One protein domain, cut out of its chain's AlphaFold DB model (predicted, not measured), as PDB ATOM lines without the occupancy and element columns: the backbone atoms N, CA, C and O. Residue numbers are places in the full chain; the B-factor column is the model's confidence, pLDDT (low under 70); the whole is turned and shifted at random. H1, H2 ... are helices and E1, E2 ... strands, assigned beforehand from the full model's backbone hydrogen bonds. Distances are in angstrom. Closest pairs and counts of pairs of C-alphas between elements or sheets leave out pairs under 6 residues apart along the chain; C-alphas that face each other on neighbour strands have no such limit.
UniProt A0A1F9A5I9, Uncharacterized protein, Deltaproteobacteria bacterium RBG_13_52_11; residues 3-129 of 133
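AT A GLANCE: This is residues 3 to 129 of the 133 residues of an uncharacterized protein of Deltaproteobacteria bacterium RBG_13_52_11 (UniProt A0A1F9A5I9). A small, turned four-stranded sheet, E1 E4 E6 E5, makes the middle of the domain; a strand hairpin, E2 and E3, reaches away at one end, and a helical hairpin, H3 and H4, stands at the other. H1 packs over edge strand E1, H2 only grazes the sheet, and H4 is the arm of the helical hairpin nearer the sheet. The printed part has 127 residues with four named helices and six named strands, in the order E1 E2 E3 H1 E4 H2 E5 E6 H3 H4; the larger sheet is mixed, and the class is mixed, helices and strands. It is only just compact, close to loose, with a radius of gyration of the C-alphas of 16.1 A and spans of 42 by 35 by 34 A.

IN THESE COORDINATES: E1, residues 3 to 5, begins at C-alpha 3 (11.694, 11.923, 78.774). E2 is residues 10 to 13, and E3 is residues 18 to 21. H1, residues 22 to 32, is 15.3 A long and ends at C-alpha 32 (12.858, 4.748, 78.741). E4, residues 38 to 41, is 10.4 A long, and H2, residues 43 to 51, is 12.2 A. E5 is residues 62 to 64, and E6 is residues 81 to 83. H3, residues 99 to 107, is 12.5 A long; H4, residues 112 to 127, is 22.1 A and ends at C-alpha 127 (11.019, 17.250, 59.160).

HOW THE PARTS SIT: E1 and E4 are parallel, with N 5 and O 40 2.9 A apart. E4 and E6 are antiparallel, with N 83 and O 39 2.8 A apart. E6 and E5 form an antiparallel hairpin, with N 82 and O 63 2.8 A apart. Edge to edge, the strands' lines turn by 94 degrees. E4, H2 and E5 make a split strand-helix-strand unit, two strands of one sheet joined through a helix and not neighbours, with E6 between them in the sheet, and its crossover is right-handed. H1 lies over E1 at a height over the sheet of 5.7 A, slantwise at 33 degrees on the local plane; their closest C-alphas, Gly 3 and Gly 31, are 4.3 A apart. H2 only grazes the sheet with residues 43 to 49, and is near H1. The closest C-alphas of E4 and H4, Gly 38 and Thr 121, are 6.8 A apart. H3 and H4, a helical hairpin, touch at a shallow tilt of 22 degrees, opposite ways, closest at the C-alphas of Cys 106 and Arg 115, 5.5 A. H3 is not on the sheet. E2 and E3, an antiparallel hairpin, have N 11 and O 20 2.8 A apart. In H1, H2, H3 and H4 every O i to N i+4 pair is within hydrogen-bond range.

THE WHOLE: The two C-alphas farthest apart, Asn 16 and Lys 93, are 47.5 A from each other, and residues 13 to 18 stand free. The printed part has no cut. The links E5 to E6 and E6 to H3 are long. The mean pLDDT of the printed part is 88.7; residues 55 to 60, 75 to 78 and 90 to 93 are under 70.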
ATOM      1  N   GLY A   3      12.690  11.579  77.772       94.50
ATOM      2  CA  GLY A   3      11.694  11.923  78.774       94.50
ATOM      3  C   GLY A   3      10.281  11.803  78.242       94.50
ATOM      4  O   GLY A   3      10.051  11.796  77.031       94.50
ATOM      5  N   ALA A   4       9.341  11.703  79.165       95.31
ATOM      6  CA  ALA A   4       7.925  11.756  78.874       95.31
ATOM      7  C   ALA A   4       7.221  12.590  79.947       95.31
ATOM      8  O   ALA A   4       7.638  12.600  81.107       95.31
ATOM      9  N   LEU A   5       6.170  13.299  79.548       93.94
ATOM     10  CA  LEU A   5       5.234  13.949  80.456       93.94
ATOM     11  C   LEU A   5       4.003  13.058  80.605       93.94
ATOM     12  O   LEU A   5       3.381  12.715  79.604       93.94
ATOM     13  N   ALA A   6       3.648  12.734  81.844       94.50
ATOM     14  CA  ALA A   6       2.450  11.981  82.197       94.50
ATOM     15  C   ALA A   6       1.660  12.728  83.280       94.50
ATOM     16  O   ALA A   6       2.198  13.598  83.973       94.50
ATOM     17  N   CYS A   7       0.381  12.397  83.425       93.88
ATOM     18  CA  CYS A   7      -0.528  12.984  84.402       93.88
ATOM     19  C   CYS A   7      -1.275  11.882  85.156       93.88
ATOM     20  O   CYS A   7      -1.732  10.913  84.564       93.88
ATOM     21  N   GLY A   8      -1.429  12.033  86.469       93.44
ATOM     22  CA  GLY A   8      -2.091  11.026  87.293       93.44
ATOM     23  C   GLY A   8      -1.791  11.199  88.776       93.44
ATOM     24  O   GLY A   8      -1.123  12.152  89.186       93.44
ATOM     25  N   GLY A   9      -2.290  10.265  89.581       94.88
ATOM     26  CA  GLY A   9      -2.040  10.249  91.017       94.88
ATOM     27  C   GLY A   9      -0.564   9.997  91.324       94.88
ATOM     28  O   GLY A   9       0.056   9.088  90.766       94.88
ATOM     29  N   PHE A  10      -0.002  10.783  92.241       94.06
ATOM     30  CA  PHE A  10       1.308  10.505  92.813       94.06
ATOM     31  C   PHE A  10       1.377  10.922  94.280       94.06
ATOM     32  O   PHE A  10       0.708  11.852  94.726       94.06
ATOM     33  N   TYR A  11       2.203  10.203  95.023       94.50
ATOM     34  CA  TYR A  11       2.574  10.474  96.395       94.50
ATOM     35  C   TYR A  11       3.976  11.080  96.428       94.50
ATOM     36  O   TYR A  11       4.892  10.598  95.754       94.50
ATOM     37  N   ALA A  12       4.140  12.123  97.240       95.81
ATOM     38  CA  ALA A  12       5.403  12.814  97.440       95.81
ATOM     39  C   ALA A  12       5.704  12.963  98.930       95.81
ATOM     40  O   ALA A  12       5.058  13.742  99.631       95.81
ATOM     41  N   ASP A  13       6.743  12.278  99.388       95.81
ATOM     42  CA  ASP A  13       7.401  12.561 100.655       95.81
ATOM     43  C   ASP A  13       8.713  13.295 100.374       95.81
ATOM     44  O   ASP A  13       9.777  12.700 100.172       95.81
ATOM     45  N   GLY A  14       8.629  14.625 100.353       94.62
ATOM     46  CA  GLY A  14       9.784  15.484 100.101       94.62
ATOM     47  C   GLY A  14      10.864  15.393 101.183       94.62
ATOM     48  O   GLY A  14      12.037  15.599 100.878       94.62
ATOM     49  N   ARG A  15      10.507  15.038 102.427       96.75
ATOM     50  CA  ARG A  15      11.475  14.914 103.529       96.75
ATOM     51  C   ARG A  15      12.380  13.707 103.317       96.75
ATOM     52  O   ARG A  15      13.585  13.806 103.533       96.75
ATOM     53  N   ASN A  16      11.804  12.596 102.863       96.81
ATOM     54  CA  ASN A  16      12.544  11.365 102.594       96.81
ATOM     55  C   ASN A  16      12.974  11.220 101.123       96.81
ATOM     56  O   ASN A  16      13.696  10.281 100.794       96.81
ATOM     57  N   ARG A  17      12.600  12.170 100.253       93.88
ATOM     58  CA  ARG A  17      12.841  12.152  98.797       93.88
ATOM     59  C   ARG A  17      12.223  10.927  98.116       93.88
ATOM     60  O   ARG A  17      12.804  10.366  97.189       93.88
ATOM     61  N   ILE A  18      11.053  10.509  98.595       94.19
ATOM     62  CA  ILE A  18      10.313   9.371  98.054       94.19
ATOM     63  C   ILE A  18       9.171   9.911  97.198       94.19
ATOM     64  O   ILE A  18       8.335  10.678  97.672       94.19
ATOM     65  N   TYR A  19       9.136   9.484  95.940       92.81
ATOM     66  CA  TYR A  19       8.099   9.845  94.981       92.81
ATOM     67  C   TYR A  19       7.637   8.570  94.278       92.81
ATOM     68  O   TYR A  19       8.458   7.855  93.705       92.81
ATOM     69  N   LEU A  20       6.342   8.260  94.348       94.25
ATOM     70  CA  LEU A  20       5.758   7.086  93.694       94.25
ATOM     71  C   LEU A  20       4.343   7.385  93.208       94.25
ATOM     72  O   LEU A  20       3.639   8.194  93.802       94.25
ATOM     73  N   GLY A  21       3.912   6.738  92.134       95.56
ATOM     74  CA  GLY A  21       2.574   6.936  91.589       95.56
ATOM     75  C   GLY A  21       2.479   6.536  90.130       95.56
ATOM     76  O   GLY A  21       3.495   6.383  89.454       95.56
ATOM     77  N   GLU A  22       1.249   6.408  89.652       95.19
ATOM     78  CA  GLU A  22       0.937   5.992  88.282       95.19
ATOM     79  C   GLU A  22       1.561   6.941  87.256       95.19
ATOM     80  O   GLU A  22       2.185   6.486  86.303       95.19
ATOM     81  N   ALA A  23       1.518   8.253  87.514       95.12
ATOM     82  CA  ALA A  23       2.135   9.245  86.633       95.12
ATOM     83  C   ALA A  23       3.656   9.052  86.492       95.12
ATOM     84  O   ALA A  23       4.218   9.264  85.420       95.12
ATOM     85  N   LEU A  24       4.341   8.643  87.566       95.25
ATOM     86  CA  LEU A  24       5.786   8.399  87.527       95.25
ATOM     87  C   LEU A  24       6.114   7.097  86.799       95.25
ATOM     88  O   LEU A  24       7.090   7.062  86.052       95.25
ATOM     89  N   LEU A  25       5.302   6.054  87.000       94.38
ATOM     90  CA  LEU A  25       5.452   4.780  86.299       94.38
ATOM     91  C   LEU A  25       5.251   4.959  84.793       94.38
ATOM     92  O   LEU A  25       6.127   4.584  84.023       94.38
ATOM     93  N   GLU A  26       4.174   5.622  84.377       94.44
ATOM     94  CA  GLU A  26       3.902   5.877  82.961       94.44
ATOM     95  C   GLU A  26       4.992   6.756  82.327       94.44
ATOM     96  O   GLU A  26       5.527   6.415  81.271       94.44
ATOM     97  N   ALA A  27       5.387   7.859  82.977       95.00
ATOM     98  CA  ALA A  27       6.468   8.710  82.471       95.00
ATOM     99  C   ALA A  27       7.791   7.941  82.333       95.00
ATOM    100  O   ALA A  27       8.537   8.162  81.376       95.00
ATOM    101  N   TYR A  28       8.082   7.034  83.268       94.81
ATOM    102  CA  TYR A  28       9.257   6.172  83.209       94.81
ATOM    103  C   TYR A  28       9.171   5.174  82.050       94.81
ATOM    104  O   TYR A  28      10.098   5.093  81.246       94.81
ATOM    105  N   GLU A  29       8.053   4.457  81.919       94.00
ATOM    106  CA  GLU A  29       7.837   3.465  80.864       94.00
ATOM    107  C   GLU A  29       7.935   4.096  79.473       94.00
ATOM    108  O   GLU A  29       8.715   3.645  78.633       94.00
ATOM    109  N   TRP A  30       7.216   5.193  79.242       94.44
ATOM    110  CA  TRP A  30       7.232   5.916  77.970       94.44
ATOM    111  C   TRP A  30       8.557   6.646  77.723       94.44
ATOM    112  O   TRP A  30       9.012   6.758  76.582       94.44
ATOM    113  N   GLY A  31       9.207   7.137  78.778       95.00
ATOM    114  CA  GLY A  31      10.515   7.783  78.719       95.00
ATOM    115  C   GLY A  31      11.623   6.823  78.285       95.00
ATOM    116  O   GLY A  31      12.330   7.081  77.310       95.00
ATOM    117  N   GLU A  32      11.766   5.697  78.980       94.81
ATOM    118  CA  GLU A  32      12.858   4.748  78.741       94.81
ATOM    119  C   GLU A  32      12.657   3.889  77.494       94.81
ATOM    120  O   GLU A  32      13.636   3.469  76.868       94.81
ATOM    121  N   ASN A  33      11.406   3.683  77.078       94.88
ATOM    122  CA  ASN A  33      11.088   2.914  75.881       94.88
ATOM    123  C   ASN A  33      11.399   3.659  74.568       94.88
ATOM    124  O   ASN A  33      11.313   3.079  73.493       94.88
ATOM    125  N   GLN A  34      11.790   4.932  74.615       94.81
ATOM    126  CA  GLN A  34      12.208   5.698  73.440       94.81
ATOM    127  C   GLN A  34      13.611   5.301  72.945       94.81
ATOM    128  O   GLN A  34      14.551   5.159  73.732       94.81
ATOM    129  N   ASP A  35      13.803   5.233  71.628       95.69
ATOM    130  CA  ASP A  35      15.087   4.935  70.975       95.69
ATOM    131  C   ASP A  35      15.608   6.096  70.113       95.69
ATOM    132  O   ASP A  35      15.945   5.966  68.931       95.69
ATOM    133  N   TRP A  36      15.646   7.267  70.743       96.25
ATOM    134  CA  TRP A  36      16.153   8.530  70.209       96.25
ATOM    135  C   TRP A  36      16.391   9.521  71.361       96.25
ATOM    136  O   TRP A  36      16.209   9.171  72.528       96.25
ATOM    137  N   ILE A  37      16.837  10.742  71.066       95.56
ATOM    138  CA  ILE A  37      16.890  11.849  72.033       95.56
ATOM    139  C   ILE A  37      15.607  12.664  71.861       95.56
ATOM    140  O   ILE A  37      15.470  13.388  70.876       95.56
ATOM    141  N   GLY A  38      14.669  12.539  72.796       94.06
ATOM    142  CA  GLY A  38      13.345  13.135  72.652       94.06
ATOM    143  C   GLY A  38      12.619  13.351  73.972       94.06
ATOM    144  O   GLY A  38      13.031  12.858  75.025       94.06
ATOM    145  N   PHE A  39      11.543  14.125  73.885       94.75
ATOM    146  CA  PHE A  39      10.581  14.330  74.956       94.75
ATOM    147  C   PHE A  39       9.177  14.186  74.374       94.75
ATOM    148  O   PHE A  39       8.896  14.789  73.338       94.75
ATOM    149  N   ILE A  40       8.318  13.385  74.996       94.31
ATOM    150  CA  ILE A  40       6.984  13.071  74.464       94.31
ATOM    151  C   ILE A  40       5.888  13.334  75.492       94.31
ATOM    152  O   ILE A  40       6.152  13.377  76.692       94.31
ATOM    153  N   LEU A  41       4.650  13.487  75.029       92.81
ATOM    154  CA  LEU A  41       3.480  13.341  75.891       92.81
ATOM    155  C   LEU A  41       3.103  11.862  75.952       92.81
ATOM    156  O   LEU A  41       2.913  11.229  74.912       92.81
ATOM    157  N   ALA A  42       3.000  11.329  77.165       92.75
ATOM    158  CA  ALA A  42       2.393  10.032  77.410       92.75
ATOM    159  C   ALA A  42       0.857  10.117  77.236       92.75
ATOM    160  O   ALA A  42       0.300  11.226  77.261       92.75
ATOM    161  N   PRO A  43       0.159   8.979  77.053       91.62
ATOM    162  CA  PRO A  43      -1.286   8.936  76.829       91.62
ATOM    163  C   PRO A  43      -2.119   9.721  77.843       91.62
ATOM    164  O   PRO A  43      -3.053  10.421  77.445       91.62
ATOM    165  N   SER A  44      -1.783   9.654  79.134       92.56
ATOM    166  CA  SER A  44      -2.520  10.387  80.170       92.56
ATOM    167  C   SER A  44      -2.408  11.905  80.018       92.56
ATOM    168  O   SER A  44      -3.407  12.617  80.126       92.56
ATOM    169  N   ALA A  45      -1.212  12.413  79.703       92.00
ATOM    170  CA  ALA A  45      -0.992  13.834  79.473       92.00
ATOM    171  C   ALA A  45      -1.713  14.294  78.205       92.00
ATOM    172  O   ALA A  45      -2.409  15.305  78.243       92.00
ATOM    173  N   ALA A  46      -1.596  13.542  77.105       88.81
ATOM    174  CA  ALA A  46      -2.300  13.851  75.860       88.81
ATOM    175  C   ALA A  46      -3.822  13.936  76.082       88.81
ATOM    176  O   ALA A  46      -4.446  14.924  75.703       88.81
ATOM    177  N   SER A  47      -4.381  12.961  76.807       88.38
ATOM    178  CA  SER A  47      -5.806  12.923  77.157       88.38
ATOM    179  C   SER A  47      -6.233  14.127  78.007       88.38
ATOM    180  O   SER A  47      -7.313  14.678  77.803       88.38
ATOM    181  N   LEU A  48      -5.387  14.571  78.946       88.50
ATOM    182  CA  LEU A  48      -5.659  15.762  79.753       88.50
ATOM    183  C   LEU A  48      -5.620  17.048  78.915       88.50
ATOM    184  O   LEU A  48      -6.480  17.907  79.090       88.50
ATOM    185  N   PHE A  49      -4.657  17.186  78.001       86.19
ATOM    186  CA  PHE A  49      -4.596  18.330  77.082       86.19
ATOM    187  C   PHE A  49      -5.861  18.433  76.221       86.19
ATOM    188  O   PHE A  49      -6.438  19.519  76.109       86.19
ATOM    189  N   ASP A  50      -6.330  17.303  75.689       84.00
ATOM    190  CA  ASP A  50      -7.568  17.238  74.911       84.00
ATOM    191  C   ASP A  50      -8.791  17.612  75.763       84.00
ATOM    192  O   ASP A  50      -9.615  18.428  75.341       84.00
ATOM    193  N   ALA A  51      -8.881  17.090  76.993       87.00
ATOM    194  CA  ALA A  51      -9.963  17.402  77.930       87.00
ATOM    195  C   ALA A  51      -9.990  18.880  78.361       87.00
ATOM    196  O   ALA A  51     -11.059  19.431  78.616       87.00
ATOM    197  N   LEU A  52      -8.827  19.531  78.431       85.44
ATOM    198  CA  LEU A  52      -8.706  20.955  78.749       85.44
ATOM    199  C   LEU A  52      -8.921  21.866  77.531       85.44
ATOM    200  O   LEU A  52      -8.806  23.084  77.665       85.44
ATOM    201  N   HIS A  53      -9.208  21.304  76.350       81.81
ATOM    202  CA  HIS A  53      -9.263  22.039  75.082       81.81
ATOM    203  C   HIS A  53      -7.997  22.873  74.828       81.81
ATOM    204  O   HIS A  53      -8.051  23.953  74.239       81.81
ATOM    205  N   LEU A  54      -6.850  22.364  75.283       76.88
ATOM    206  CA  LEU A  54      -5.529  22.930  75.054       76.88
ATOM    207  C   LEU A  54      -4.862  22.098  73.959       76.88
ATOM    208  O   LEU A  54      -4.103  21.191  74.297       76.88
ATOM    209  N   PRO A  55      -5.148  22.345  72.666       66.00
ATOM    210  CA  PRO A  55      -4.612  21.533  71.583       66.00
ATOM    211  C   PRO A  55      -3.082  21.493  71.684       66.00
ATOM    212  O   PRO A  55      -2.430  22.497  71.401       66.00
ATOM    213  N   PRO A  56      -2.464  20.351  72.042       58.97
ATOM    214  CA  PRO A  56      -1.019  20.288  72.271       58.97
ATOM    215  C   PRO A  56      -0.223  20.585  70.988       58.97
ATOM    216  O   PRO A  56       0.937  21.002  71.026       58.97
ATOM    217  N   LEU A  57      -0.884  20.431  69.839       60.56
ATOM    218  CA  LEU A  57      -0.384  20.760  68.509       60.56
ATOM    219  C   LEU A  57      -0.305  22.275  68.232       60.56
ATOM    220  O   LEU A  57       0.515  22.680  67.403       60.56
ATOM    221  N   GLN A  58      -1.096  23.105  68.923       57.94
ATOM    222  CA  GLN A  58      -1.125  24.563  68.758       57.94
ATOM    223  C   GLN A  58      -0.542  25.237  70.010       57.94
ATOM    224  O   GLN A  58      -1.090  25.170  71.103       57.94
ATOM    225  N   GLY A  59       0.617  25.878  69.859       61.97
ATOM    226  CA  GLY A  59       1.242  26.692  70.912       61.97
ATOM    227  C   GLY A  59       2.257  25.993  71.831       61.97
ATOM    228  O   GLY A  59       3.102  26.683  72.394       61.97
ATOM    229  N   LEU A  60       2.267  24.656  71.948       69.25
ATOM    230  CA  LEU A  60       3.109  23.944  72.937       69.25
ATOM    231  C   LEU A  60       4.352  23.231  72.375       69.25
ATOM    232  O   LEU A  60       5.008  22.481  73.091       69.25
ATOM    233  N   ASN A  61       4.736  23.488  71.119       84.69
ATOM    234  CA  ASN A  61       5.884  22.843  70.459       84.69
ATOM    235  C   ASN A  61       5.787  21.308  70.364       84.69
ATOM    236  O   ASN A  61       6.823  20.659  70.287       84.69
ATOM    237  N   TYR A  62       4.588  20.717  70.307       89.12
ATOM    238  CA  TYR A  62       4.427  19.280  70.044       89.12
ATOM    239  C   TYR A  62       3.972  18.989  68.608       89.12
ATOM    240  O   TYR A  62       3.279  19.788  67.971       89.12
ATOM    241  N   ARG A  63       4.369  17.825  68.082       89.25
ATOM    242  CA  ARG A  63       3.947  17.293  66.780       89.25
ATOM    243  C   ARG A  63       3.610  15.814  66.900       89.25
ATOM    244  O   ARG A  63       4.350  15.068  67.536       89.25
ATOM    245  N   ALA A  64       2.530  15.395  66.246       89.88
ATOM    246  CA  ALA A  64       2.264  13.978  66.030       89.88
ATOM    247  C   ALA A  64       3.403  13.383  65.198       89.88
ATOM    248  O   ALA A  64       3.737  13.910  64.129       89.88
ATOM    249  N   TYR A  65       4.018  12.319  65.703       91.31
ATOM    250  CA  TYR A  65       5.165  11.696  65.061       91.31
ATOM    251  C   TYR A  65       5.198  10.196  65.335       91.31
ATOM    252  O   TYR A  65       4.735   9.735  66.375       91.31
ATOM    253  N   ASP A  66       5.761   9.446  64.393       91.38
ATOM    254  CA  ASP A  66       6.024   8.022  64.574       91.38
ATOM    255  C   ASP A  66       7.287   7.867  65.429       91.38
ATOM    256  O   ASP A  66       8.418   7.987  64.947       91.38
ATOM    257  N   ILE A  67       7.086   7.751  66.741       92.12
ATOM    258  CA  ILE A  67       8.179   7.730  67.709       92.12
ATOM    259  C   ILE A  67       8.926   6.400  67.604       92.12
ATOM    260  O   ILE A  67       8.310   5.340  67.731       92.12
ATOM    261  N   PRO A  68      10.262   6.421  67.448       93.25
ATOM    262  CA  PRO A  68      11.043   5.196  67.462       93.25
ATOM    263  C   PRO A  68      11.062   4.630  68.886       93.25
ATOM    264  O   PRO A  68      11.791   5.130  69.744       93.25
ATOM    265  N   PHE A  69      10.268   3.592  69.144       93.44
ATOM    266  CA  PHE A  69      10.277   2.863  70.413       93.44
ATOM    267  C   PHE A  69      11.151   1.604  70.348       93.44
ATOM    268  O   PHE A  69      11.289   0.978  69.299       93.44
ATOM    269  N   ILE A  70      11.721   1.212  71.490       93.69
ATOM    270  CA  ILE A  70      12.454  -0.048  71.672       93.69
ATOM    271  C   ILE A  70      11.470  -1.222  71.624       93.69
ATOM    272  O   ILE A  70      11.737  -2.241  70.989       93.69
ATOM    273  N   LYS A  71      10.327  -1.073  72.298       91.31
ATOM    274  CA  LYS A  71       9.189  -1.991  72.262       91.31
ATOM    275  C   LYS A  71       7.959  -1.220  71.791       91.31
ATOM    276  O   LYS A  71       7.712  -0.143  72.330       91.31
ATOM    277  N   PRO A  72       7.169  -1.726  70.835       84.25
ATOM    278  CA  PRO A  72       5.926  -1.064  70.461       84.25
ATOM    279  C   PRO A  72       5.035  -0.906  71.703       84.25
ATOM    280  O   PRO A  72       4.853  -1.898  72.417       84.25
ATOM    281  N   PRO A  73       4.520   0.299  72.005       80.38
ATOM    282  CA  PRO A  73       3.506   0.436  73.039       80.38
ATOM    283  C   PRO A  73       2.259  -0.355  72.627       80.38
ATOM    284  O   PRO A  73       1.998  -0.542  71.434       80.38
ATOM    285  N   GLU A  74       1.490  -0.825  73.609       76.69
ATOM    286  CA  GLU A  74       0.167  -1.381  73.327       76.69
ATOM    287  C   GLU A  74      -0.653  -0.340  72.557       76.69
ATOM    288  O   GLU A  74      -0.606   0.849  72.871       76.69
ATOM    289  N   SER A  75      -1.322  -0.800  71.494       62.25
ATOM    290  CA  SER A  75      -2.011   0.009  70.482       62.25
ATOM    291  C   SER A  75      -2.585   1.318  71.035       62.25
ATOM    292  O   SER A  75      -3.644   1.325  71.664       62.25
ATOM    293  N   THR A  76      -1.939   2.444  70.728       62.62
ATOM    294  CA  THR A  76      -2.503   3.765  70.997       62.62
ATOM    295  C   THR A  76      -3.462   4.150  69.879       62.62
ATOM    296  O   THR A  76      -3.094   4.125  68.707       62.62
ATOM    297  N   MET A  77      -4.687   4.559  70.225       59.72
ATOM    298  CA  MET A  77      -5.671   5.038  69.238       59.72
ATOM    299  C   MET A  77      -5.212   6.305  68.493       59.72
ATOM    300  O   MET A  77      -5.722   6.604  67.416       59.72
ATOM    301  N   THR A  78      -4.244   7.038  69.048       68.88
ATOM    302  CA  THR A  78      -3.698   8.281  68.492       68.88
ATOM    303  C   THR A  78      -2.175   8.216  68.377       68.88
ATOM    304  O   THR A  78      -1.527   7.625  69.245       68.88
ATOM    305  N   PRO A  79      -1.573   8.840  67.345       74.25
ATOM    306  CA  PRO A  79      -0.122   8.928  67.241       74.25
ATOM    307  C   PRO A  79       0.453   9.726  68.424       74.25
ATOM    308  O   PRO A  79      -0.100  10.776  68.771       74.25
ATOM    309  N   PRO A  80       1.556   9.268  69.040       85.56
ATOM    310  CA  PRO A  80       2.177   9.971  70.153       85.56
ATOM    311  C   PRO A  80       2.681  11.357  69.738       85.56
ATOM    312  O   PRO A  80       3.045  11.615  68.584       85.56
ATOM    313  N   LEU A  81       2.701  12.265  70.711       91.38
ATOM    314  CA  LEU A  81       3.079  13.658  70.514       91.38
ATOM    315  C   LEU A  81       4.507  13.891  70.996       91.38
ATOM    316  O   LEU A  81       4.825  13.667  72.161       91.38
ATOM    317  N   ALA A  82       5.357  14.389  70.104       93.38
ATOM    318  CA  ALA A  82       6.768  14.636  70.353       93.38
ATOM    319  C   ALA A  82       7.078  16.128  70.422       93.38
ATOM    320  O   ALA A  82       6.618  16.903  69.584       93.38
ATOM    321  N   CYS A  83       7.886  16.527  71.398       92.00
ATOM    322  CA  CYS A  83       8.321  17.902  71.572       92.00
ATOM    323  C   CYS A  83       9.407  18.266  70.551       92.00
ATOM    324  O   CYS A  83      10.450  17.614  70.470       92.00
ATOM    325  N   LEU A  84       9.206  19.368  69.829       90.00
ATOM    326  CA  LEU A  84      10.204  20.060  69.016       90.00
ATOM    327  C   LEU A  84      11.210  20.779  69.928       90.00
ATOM    328  O   LEU A  84      11.205  22.008  70.053       90.00
ATOM    329  N   LEU A  85      12.071  20.003  70.590       87.31
ATOM    330  CA  LEU A  85      13.092  20.519  71.501       87.31
ATOM    331  C   LEU A  85      13.929  21.614  70.828       87.31
ATOM    332  O   LEU A  85      14.392  21.460  69.698       87.31
ATOM    333  N   GLY A  86      14.117  22.732  71.531       84.38
ATOM    334  CA  GLY A  86      14.898  23.867  71.042       84.38
ATOM    335  C   GLY A  86      14.183  24.773  70.039       84.38
ATOM    336  O   GLY A  86      14.751  25.787  69.655       84.38
ATOM    337  N   ASN A  87      12.940  24.478  69.641       83.44
ATOM    338  CA  ASN A  87      12.194  25.331  68.707       83.44
ATOM    339  C   ASN A  87      11.738  26.668  69.331       83.44
ATOM    340  O   ASN A  87      11.434  27.609  68.601       83.44
ATOM    341  N   TRP A  88      11.736  26.777  70.666       77.88
ATOM    342  CA  TRP A  88      11.443  28.018  71.402       77.88
ATOM    343  C   TRP A  88      12.577  29.056  71.341       77.88
ATOM    344  O   TRP A  88      12.352  30.220  71.660       77.88
ATOM    345  N   ILE A  89      13.784  28.664  70.915       75.25
ATOM    346  CA  ILE A  89      14.906  29.570  70.637       75.25
ATOM    347  C   ILE A  89      15.272  29.363  69.172       75.25
ATOM    348  O   ILE A  89      15.932  28.390  68.815       75.25
ATOM    349  N   ARG A  90      14.823  30.263  68.295       68.00
ATOM    350  CA  ARG A  90      15.193  30.208  66.877       68.00
ATOM    351  C   ARG A  90      16.498  30.950  66.647       68.00
ATOM    352  O   ARG A  90      16.727  32.020  67.207       68.00
ATOM    353  N   SER A  91      17.345  30.386  65.789       68.94
ATOM    354  CA  SER A  91      18.471  31.149  65.247       68.94
ATOM    355  C   SER A  91      17.954  32.331  64.419       68.94
ATOM    356  O   SER A  91      16.809  32.328  63.962       68.94
ATOM    357  N   SER A  92      18.814  33.310  64.136       65.88
ATOM    358  CA  SER A  92      18.496  34.448  63.255       65.88
ATOM    359  C   SER A  92      18.007  34.045  61.854       65.88
ATOM    360  O   SER A  92      17.440  34.870  61.146       65.88
ATOM    361  N   LYS A  93      18.197  32.779  61.455       68.06
ATOM    362  CA  LYS A  93      17.748  32.201  60.181       68.06
ATOM    363  C   LYS A  93      16.457  31.374  60.297       68.06
ATOM    364  O   LYS A  93      16.083  30.710  59.341       68.06
ATOM    365  N   GLY A  94      15.805  31.350  61.462       71.62
ATOM    366  CA  GLY A  94      14.576  30.580  61.699       71.62
ATOM    367  C   GLY A  94      14.776  29.074  61.922       71.62
ATOM    368  O   GLY A  94      13.808  28.383  62.228       71.62
ATOM    369  N   ALA A  95      16.012  28.576  61.819       80.44
ATOM    370  CA  ALA A  95      16.367  27.176  62.049       80.44
ATOM    371  C   ALA A  95      16.364  26.806  63.542       80.44
ATOM    372  O   ALA A  95      16.651  27.658  64.398       80.44
ATOM    373  N   ASN A  96      16.103  25.526  63.837       87.31
ATOM    374  CA  ASN A  96      16.150  24.980  65.194       87.31
ATOM    375  C   ASN A  96      17.577  25.088  65.759       87.31
ATOM    376  O   ASN A  96      18.538  24.590  65.168       87.31
ATOM    377  N   PHE A  97      17.719  25.727  66.923       88.31
ATOM    378  CA  PHE A  97      19.019  26.014  67.532       88.31
ATOM    379  C   PHE A  97      19.825  24.758  67.908       88.31
ATOM    380  O   PHE A  97      21.053  24.807  67.965       88.31
ATOM    381  N   LEU A  98      19.164  23.618  68.129       90.56
ATOM    382  CA  LEU A  98      19.818  22.369  68.524       90.56
ATOM    383  C   LEU A  98      20.361  21.559  67.343       90.56
ATOM    384  O   LEU A  98      21.209  20.694  67.560       90.56
ATOM    385  N   LEU A  99      19.940  21.827  66.103       91.94
ATOM    386  CA  LEU A  99      20.390  21.044  64.945       91.94
ATOM    387  C   LEU A  99      21.920  21.073  64.751       91.94
ATOM    388  O   LEU A  99      22.514  19.995  64.643       91.94
ATOM    389  N   PRO A 100      22.608  22.239  64.758       92.75
ATOM    390  CA  PRO A 100      24.063  22.271  64.611       92.75
ATOM    391  C   PRO A 100      24.830  21.472  65.684       92.75
ATOM    392  O   PRO A 100      25.642  20.622  65.299       92.75
ATOM    393  N   PRO A 101      24.599  21.661  67.003       94.50
ATOM    394  CA  PRO A 101      25.303  20.872  68.010       94.50
ATOM    395  C   PRO A 101      24.921  19.384  67.971       94.50
ATOM    396  O   PRO A 101      25.798  18.546  68.172       94.50
ATOM    397  N   LEU A 102      23.669  19.021  67.656       95.00
ATOM    398  CA  LEU A 102      23.267  17.614  67.496       95.00
ATOM    399  C   LEU A 102      24.034  16.922  66.365       95.00
ATOM    400  O   LEU A 102      24.551  15.825  66.572       95.00
ATOM    401  N   ARG A 103      24.184  17.573  65.206       96.31
ATOM    402  CA  ARG A 103      24.981  17.043  64.086       96.31
ATOM    403  C   ARG A 103      26.450  16.867  64.474       96.31
ATOM    404  O   ARG A 103      27.033  15.818  64.214       96.31
ATOM    405  N   GLN A 104      27.041  17.853  65.152       97.12
ATOM    406  CA  GLN A 104      28.425  17.751  65.628       97.12
ATOM    407  C   GLN A 104      28.612  16.608  66.634       97.12
ATOM    408  O   GLN A 104      29.602  15.881  66.562       97.12
ATOM    409  N   MET A 105      27.671  16.436  67.565       96.50
ATOM    410  CA  MET A 105      27.700  15.334  68.525       96.50
ATOM    411  C   MET A 105      27.525  13.978  67.840       96.50
ATOM    412  O   MET A 105      28.224  13.043  68.224       96.50
ATOM    413  N   CYS A 106      26.666  13.887  66.819       97.38
ATOM    414  CA  CYS A 106      26.425  12.681  66.024       97.38
ATOM    415  C   CYS A 106      27.699  12.182  65.323       97.38
ATOM    416  O   CYS A 106      28.079  11.019  65.475       97.38
ATOM    417  N   VAL A 107      28.414  13.078  64.628       97.44
ATOM    418  CA  VAL A 107      29.665  12.753  63.911       97.44
ATOM    419  C   VAL A 107      30.748  12.230  64.860       97.44
ATOM    420  O   VAL A 107      31.516  11.344  64.495       97.44
ATOM    421  N   LYS A 108      30.788  12.741  66.097       97.19
ATOM    422  CA  LYS A 108      31.754  12.322  67.124       97.19
ATOM    423  C   LYS A 108      31.423  10.975  67.778       97.19
ATOM    424  O   LYS A 108      32.277  10.442  68.481       97.19
ATOM    425  N   GLN A 109      30.219  10.426  67.589       97.50
ATOM    426  CA  GLN A 109      29.862   9.135  68.183       97.50
ATOM    427  C   GLN A 109      30.557   7.986  67.464       97.50
ATOM    428  O   GLN A 109      30.495   7.890  66.239       97.50
ATOM    429  N   THR A 110      31.166   7.088  68.233       96.94
ATOM    430  CA  THR A 110      31.781   5.849  67.737       96.94
ATOM    431  C   THR A 110      30.843   4.649  67.842       96.94
ATOM    432  O   THR A 110      30.919   3.756  67.003       96.94
ATOM    433  N   ASP A 111      29.934   4.636  68.823       97.62
ATOM    434  CA  ASP A 111      28.914   3.593  68.979       97.62
ATOM    435  C   ASP A 111      27.764   3.801  67.967       97.62
ATOM    436  O   ASP A 111      27.056   4.815  68.051       97.62
ATOM    437  N   PRO A 112      27.522   2.849  67.040       96.38
ATOM    438  CA  PRO A 112      26.433   2.935  66.068       96.38
ATOM    439  C   PRO A 112      25.046   3.081  66.705       96.38
ATOM    440  O   PRO A 112      24.192   3.772  66.157       96.38
ATOM    441  N   ARG A 113      24.812   2.475  67.876       94.62
ATOM    442  CA  ARG A 113      23.521   2.555  68.579       94.62
ATOM    443  C   ARG A 113      23.272   3.957  69.113       94.62
ATOM    444  O   ARG A 113      22.156   4.462  69.042       94.62
ATOM    445  N   VAL A 114      24.312   4.600  69.641       95.75
ATOM    446  CA  VAL A 114      24.221   5.984  70.116       95.75
ATOM    447  C   VAL A 114      24.078   6.932  68.928       95.75
ATOM    448  O   VAL A 114      23.229   7.820  68.968       95.75
ATOM    449  N   ARG A 115      24.841   6.715  67.849       97.12
ATOM    450  CA  ARG A 115      24.730   7.496  66.609       97.12
ATOM    451  C   ARG A 115      23.311   7.462  66.035       97.12
ATOM    452  O   ARG A 115      22.755   8.521  65.759       97.12
ATOM    453  N   LEU A 116      22.692   6.283  65.967       96.62
ATOM    454  CA  LEU A 116      21.327   6.116  65.458       96.62
ATOM    455  C   LEU A 116      20.298   6.961  66.228       96.62
ATOM    456  O   LEU A 116      19.367   7.508  65.635       96.62
ATOM    457  N   LYS A 117      20.478   7.133  67.544       96.31
ATOM    458  CA  LYS A 117      19.608   8.007  68.349       96.31
ATOM    459  C   LYS A 117      19.697   9.464  67.907       96.31
ATOM    460  O   LYS A 117      18.670  10.131  67.842       96.31
ATOM    461  N   TYR A 118      20.901   9.949  67.595       97.12
ATOM    462  CA  TYR A 118      21.085  11.296  67.057       97.12
ATOM    463  C   TYR A 118      20.466  11.433  65.670       97.12
ATOM    464  O   TYR A 118      19.768  12.410  65.427       97.12
ATOM    465  N   GLU A 119      20.692  10.465  64.780       97.44
ATOM    466  CA  GLU A 119      20.144  10.473  63.418       97.44
ATOM    467  C   GLU A 119      18.614  10.563  63.432       97.44
ATOM    468  O   GLU A 119      18.040  11.418  62.762       97.44
ATOM    469  N   ARG A 120      17.951   9.762  64.274       96.94
ATOM    470  CA  ARG A 120      16.489   9.800  64.445       96.94
ATOM    471  C   ARG A 120      15.987  11.136  64.990       96.94
ATOM    472  O   ARG A 120      14.985  11.655  64.504       96.94
ATOM    473  N   THR A 121      16.681  11.714  65.972       96.19
ATOM    474  CA  THR A 121      16.347  13.046  66.505       96.19
ATOM    475  C   THR A 121      16.531  14.141  65.464       96.19
ATOM    476  O   THR A 121      15.665  15.000  65.331       96.19
ATOM    477  N   ILE A 122      17.631  14.113  64.713       95.69
ATOM    478  CA  ILE A 122      17.911  15.085  63.652       95.69
ATOM    479  C   ILE A 122      16.834  14.993  62.568       95.69
ATOM    480  O   ILE A 122      16.243  16.016  62.238       95.69
ATOM    481  N   ALA A 123      16.499  13.782  62.109       95.81
ATOM    482  CA  ALA A 123      15.466  13.563  61.097       95.81
ATOM    483  C   ALA A 123      14.095  14.121  61.521       95.81
ATOM    484  O   ALA A 123      13.407  14.763  60.729       95.81
ATOM    485  N   PHE A 124      13.708  13.929  62.786       94.62
ATOM    486  CA  PHE A 124      12.488  14.525  63.329       94.62
ATOM    487  C   PHE A 124      12.533  16.058  63.326       94.62
ATOM    488  O   PHE A 124      11.588  16.694  62.866       94.62
ATOM    489  N   LEU A 125      13.613  16.660  63.833       92.62
ATOM    490  CA  LEU A 125      13.724  18.118  63.912       92.62
ATOM    491  C   LEU A 125      13.772  18.766  62.520       92.62
ATOM    492  O   LEU A 125      13.161  19.812  62.328       92.62
ATOM    493  N   GLU A 126      14.447  18.137  61.556       92.25
ATOM    494  CA  GLU A 126      14.507  18.582  60.157       92.25
ATOM    495  C   GLU A 126      13.141  18.491  59.470       92.25
ATOM    496  O   GLU A 126      12.747  19.419  58.767       92.25
ATOM    497  N   LYS A 127      12.369  17.424  59.724       91.56
ATOM    498  CA  LYS A 127      11.019  17.250  59.160       91.56
ATOM    499  C   LYS A 127      10.084  18.423  59.477       91.56
ATOM    500  O   LYS A 127       9.211  18.743  58.672       91.56
ATOM    501  N   TYR A 128      10.241  19.035  60.648       87.88
ATOM    502  CA  TYR A 128       9.392  20.133  61.118       87.88
ATOM    503  C   TYR A 128      10.128  21.480  61.173       87.88
ATOM    504  O   TYR A 128       9.616  22.441  61.754       87.88
ATOM    505  N   GLU A 129      11.311  21.580  60.565       81.06
ATOM    506  CA  GLU A 129      12.045  22.838  60.461       81.06
ATOM    507  C   GLU A 129      11.228  23.876  59.665       81.06
ATOM    508  O   GLU A 129      10.542  23.557  58.696       81.06
TER     509      GLU A 129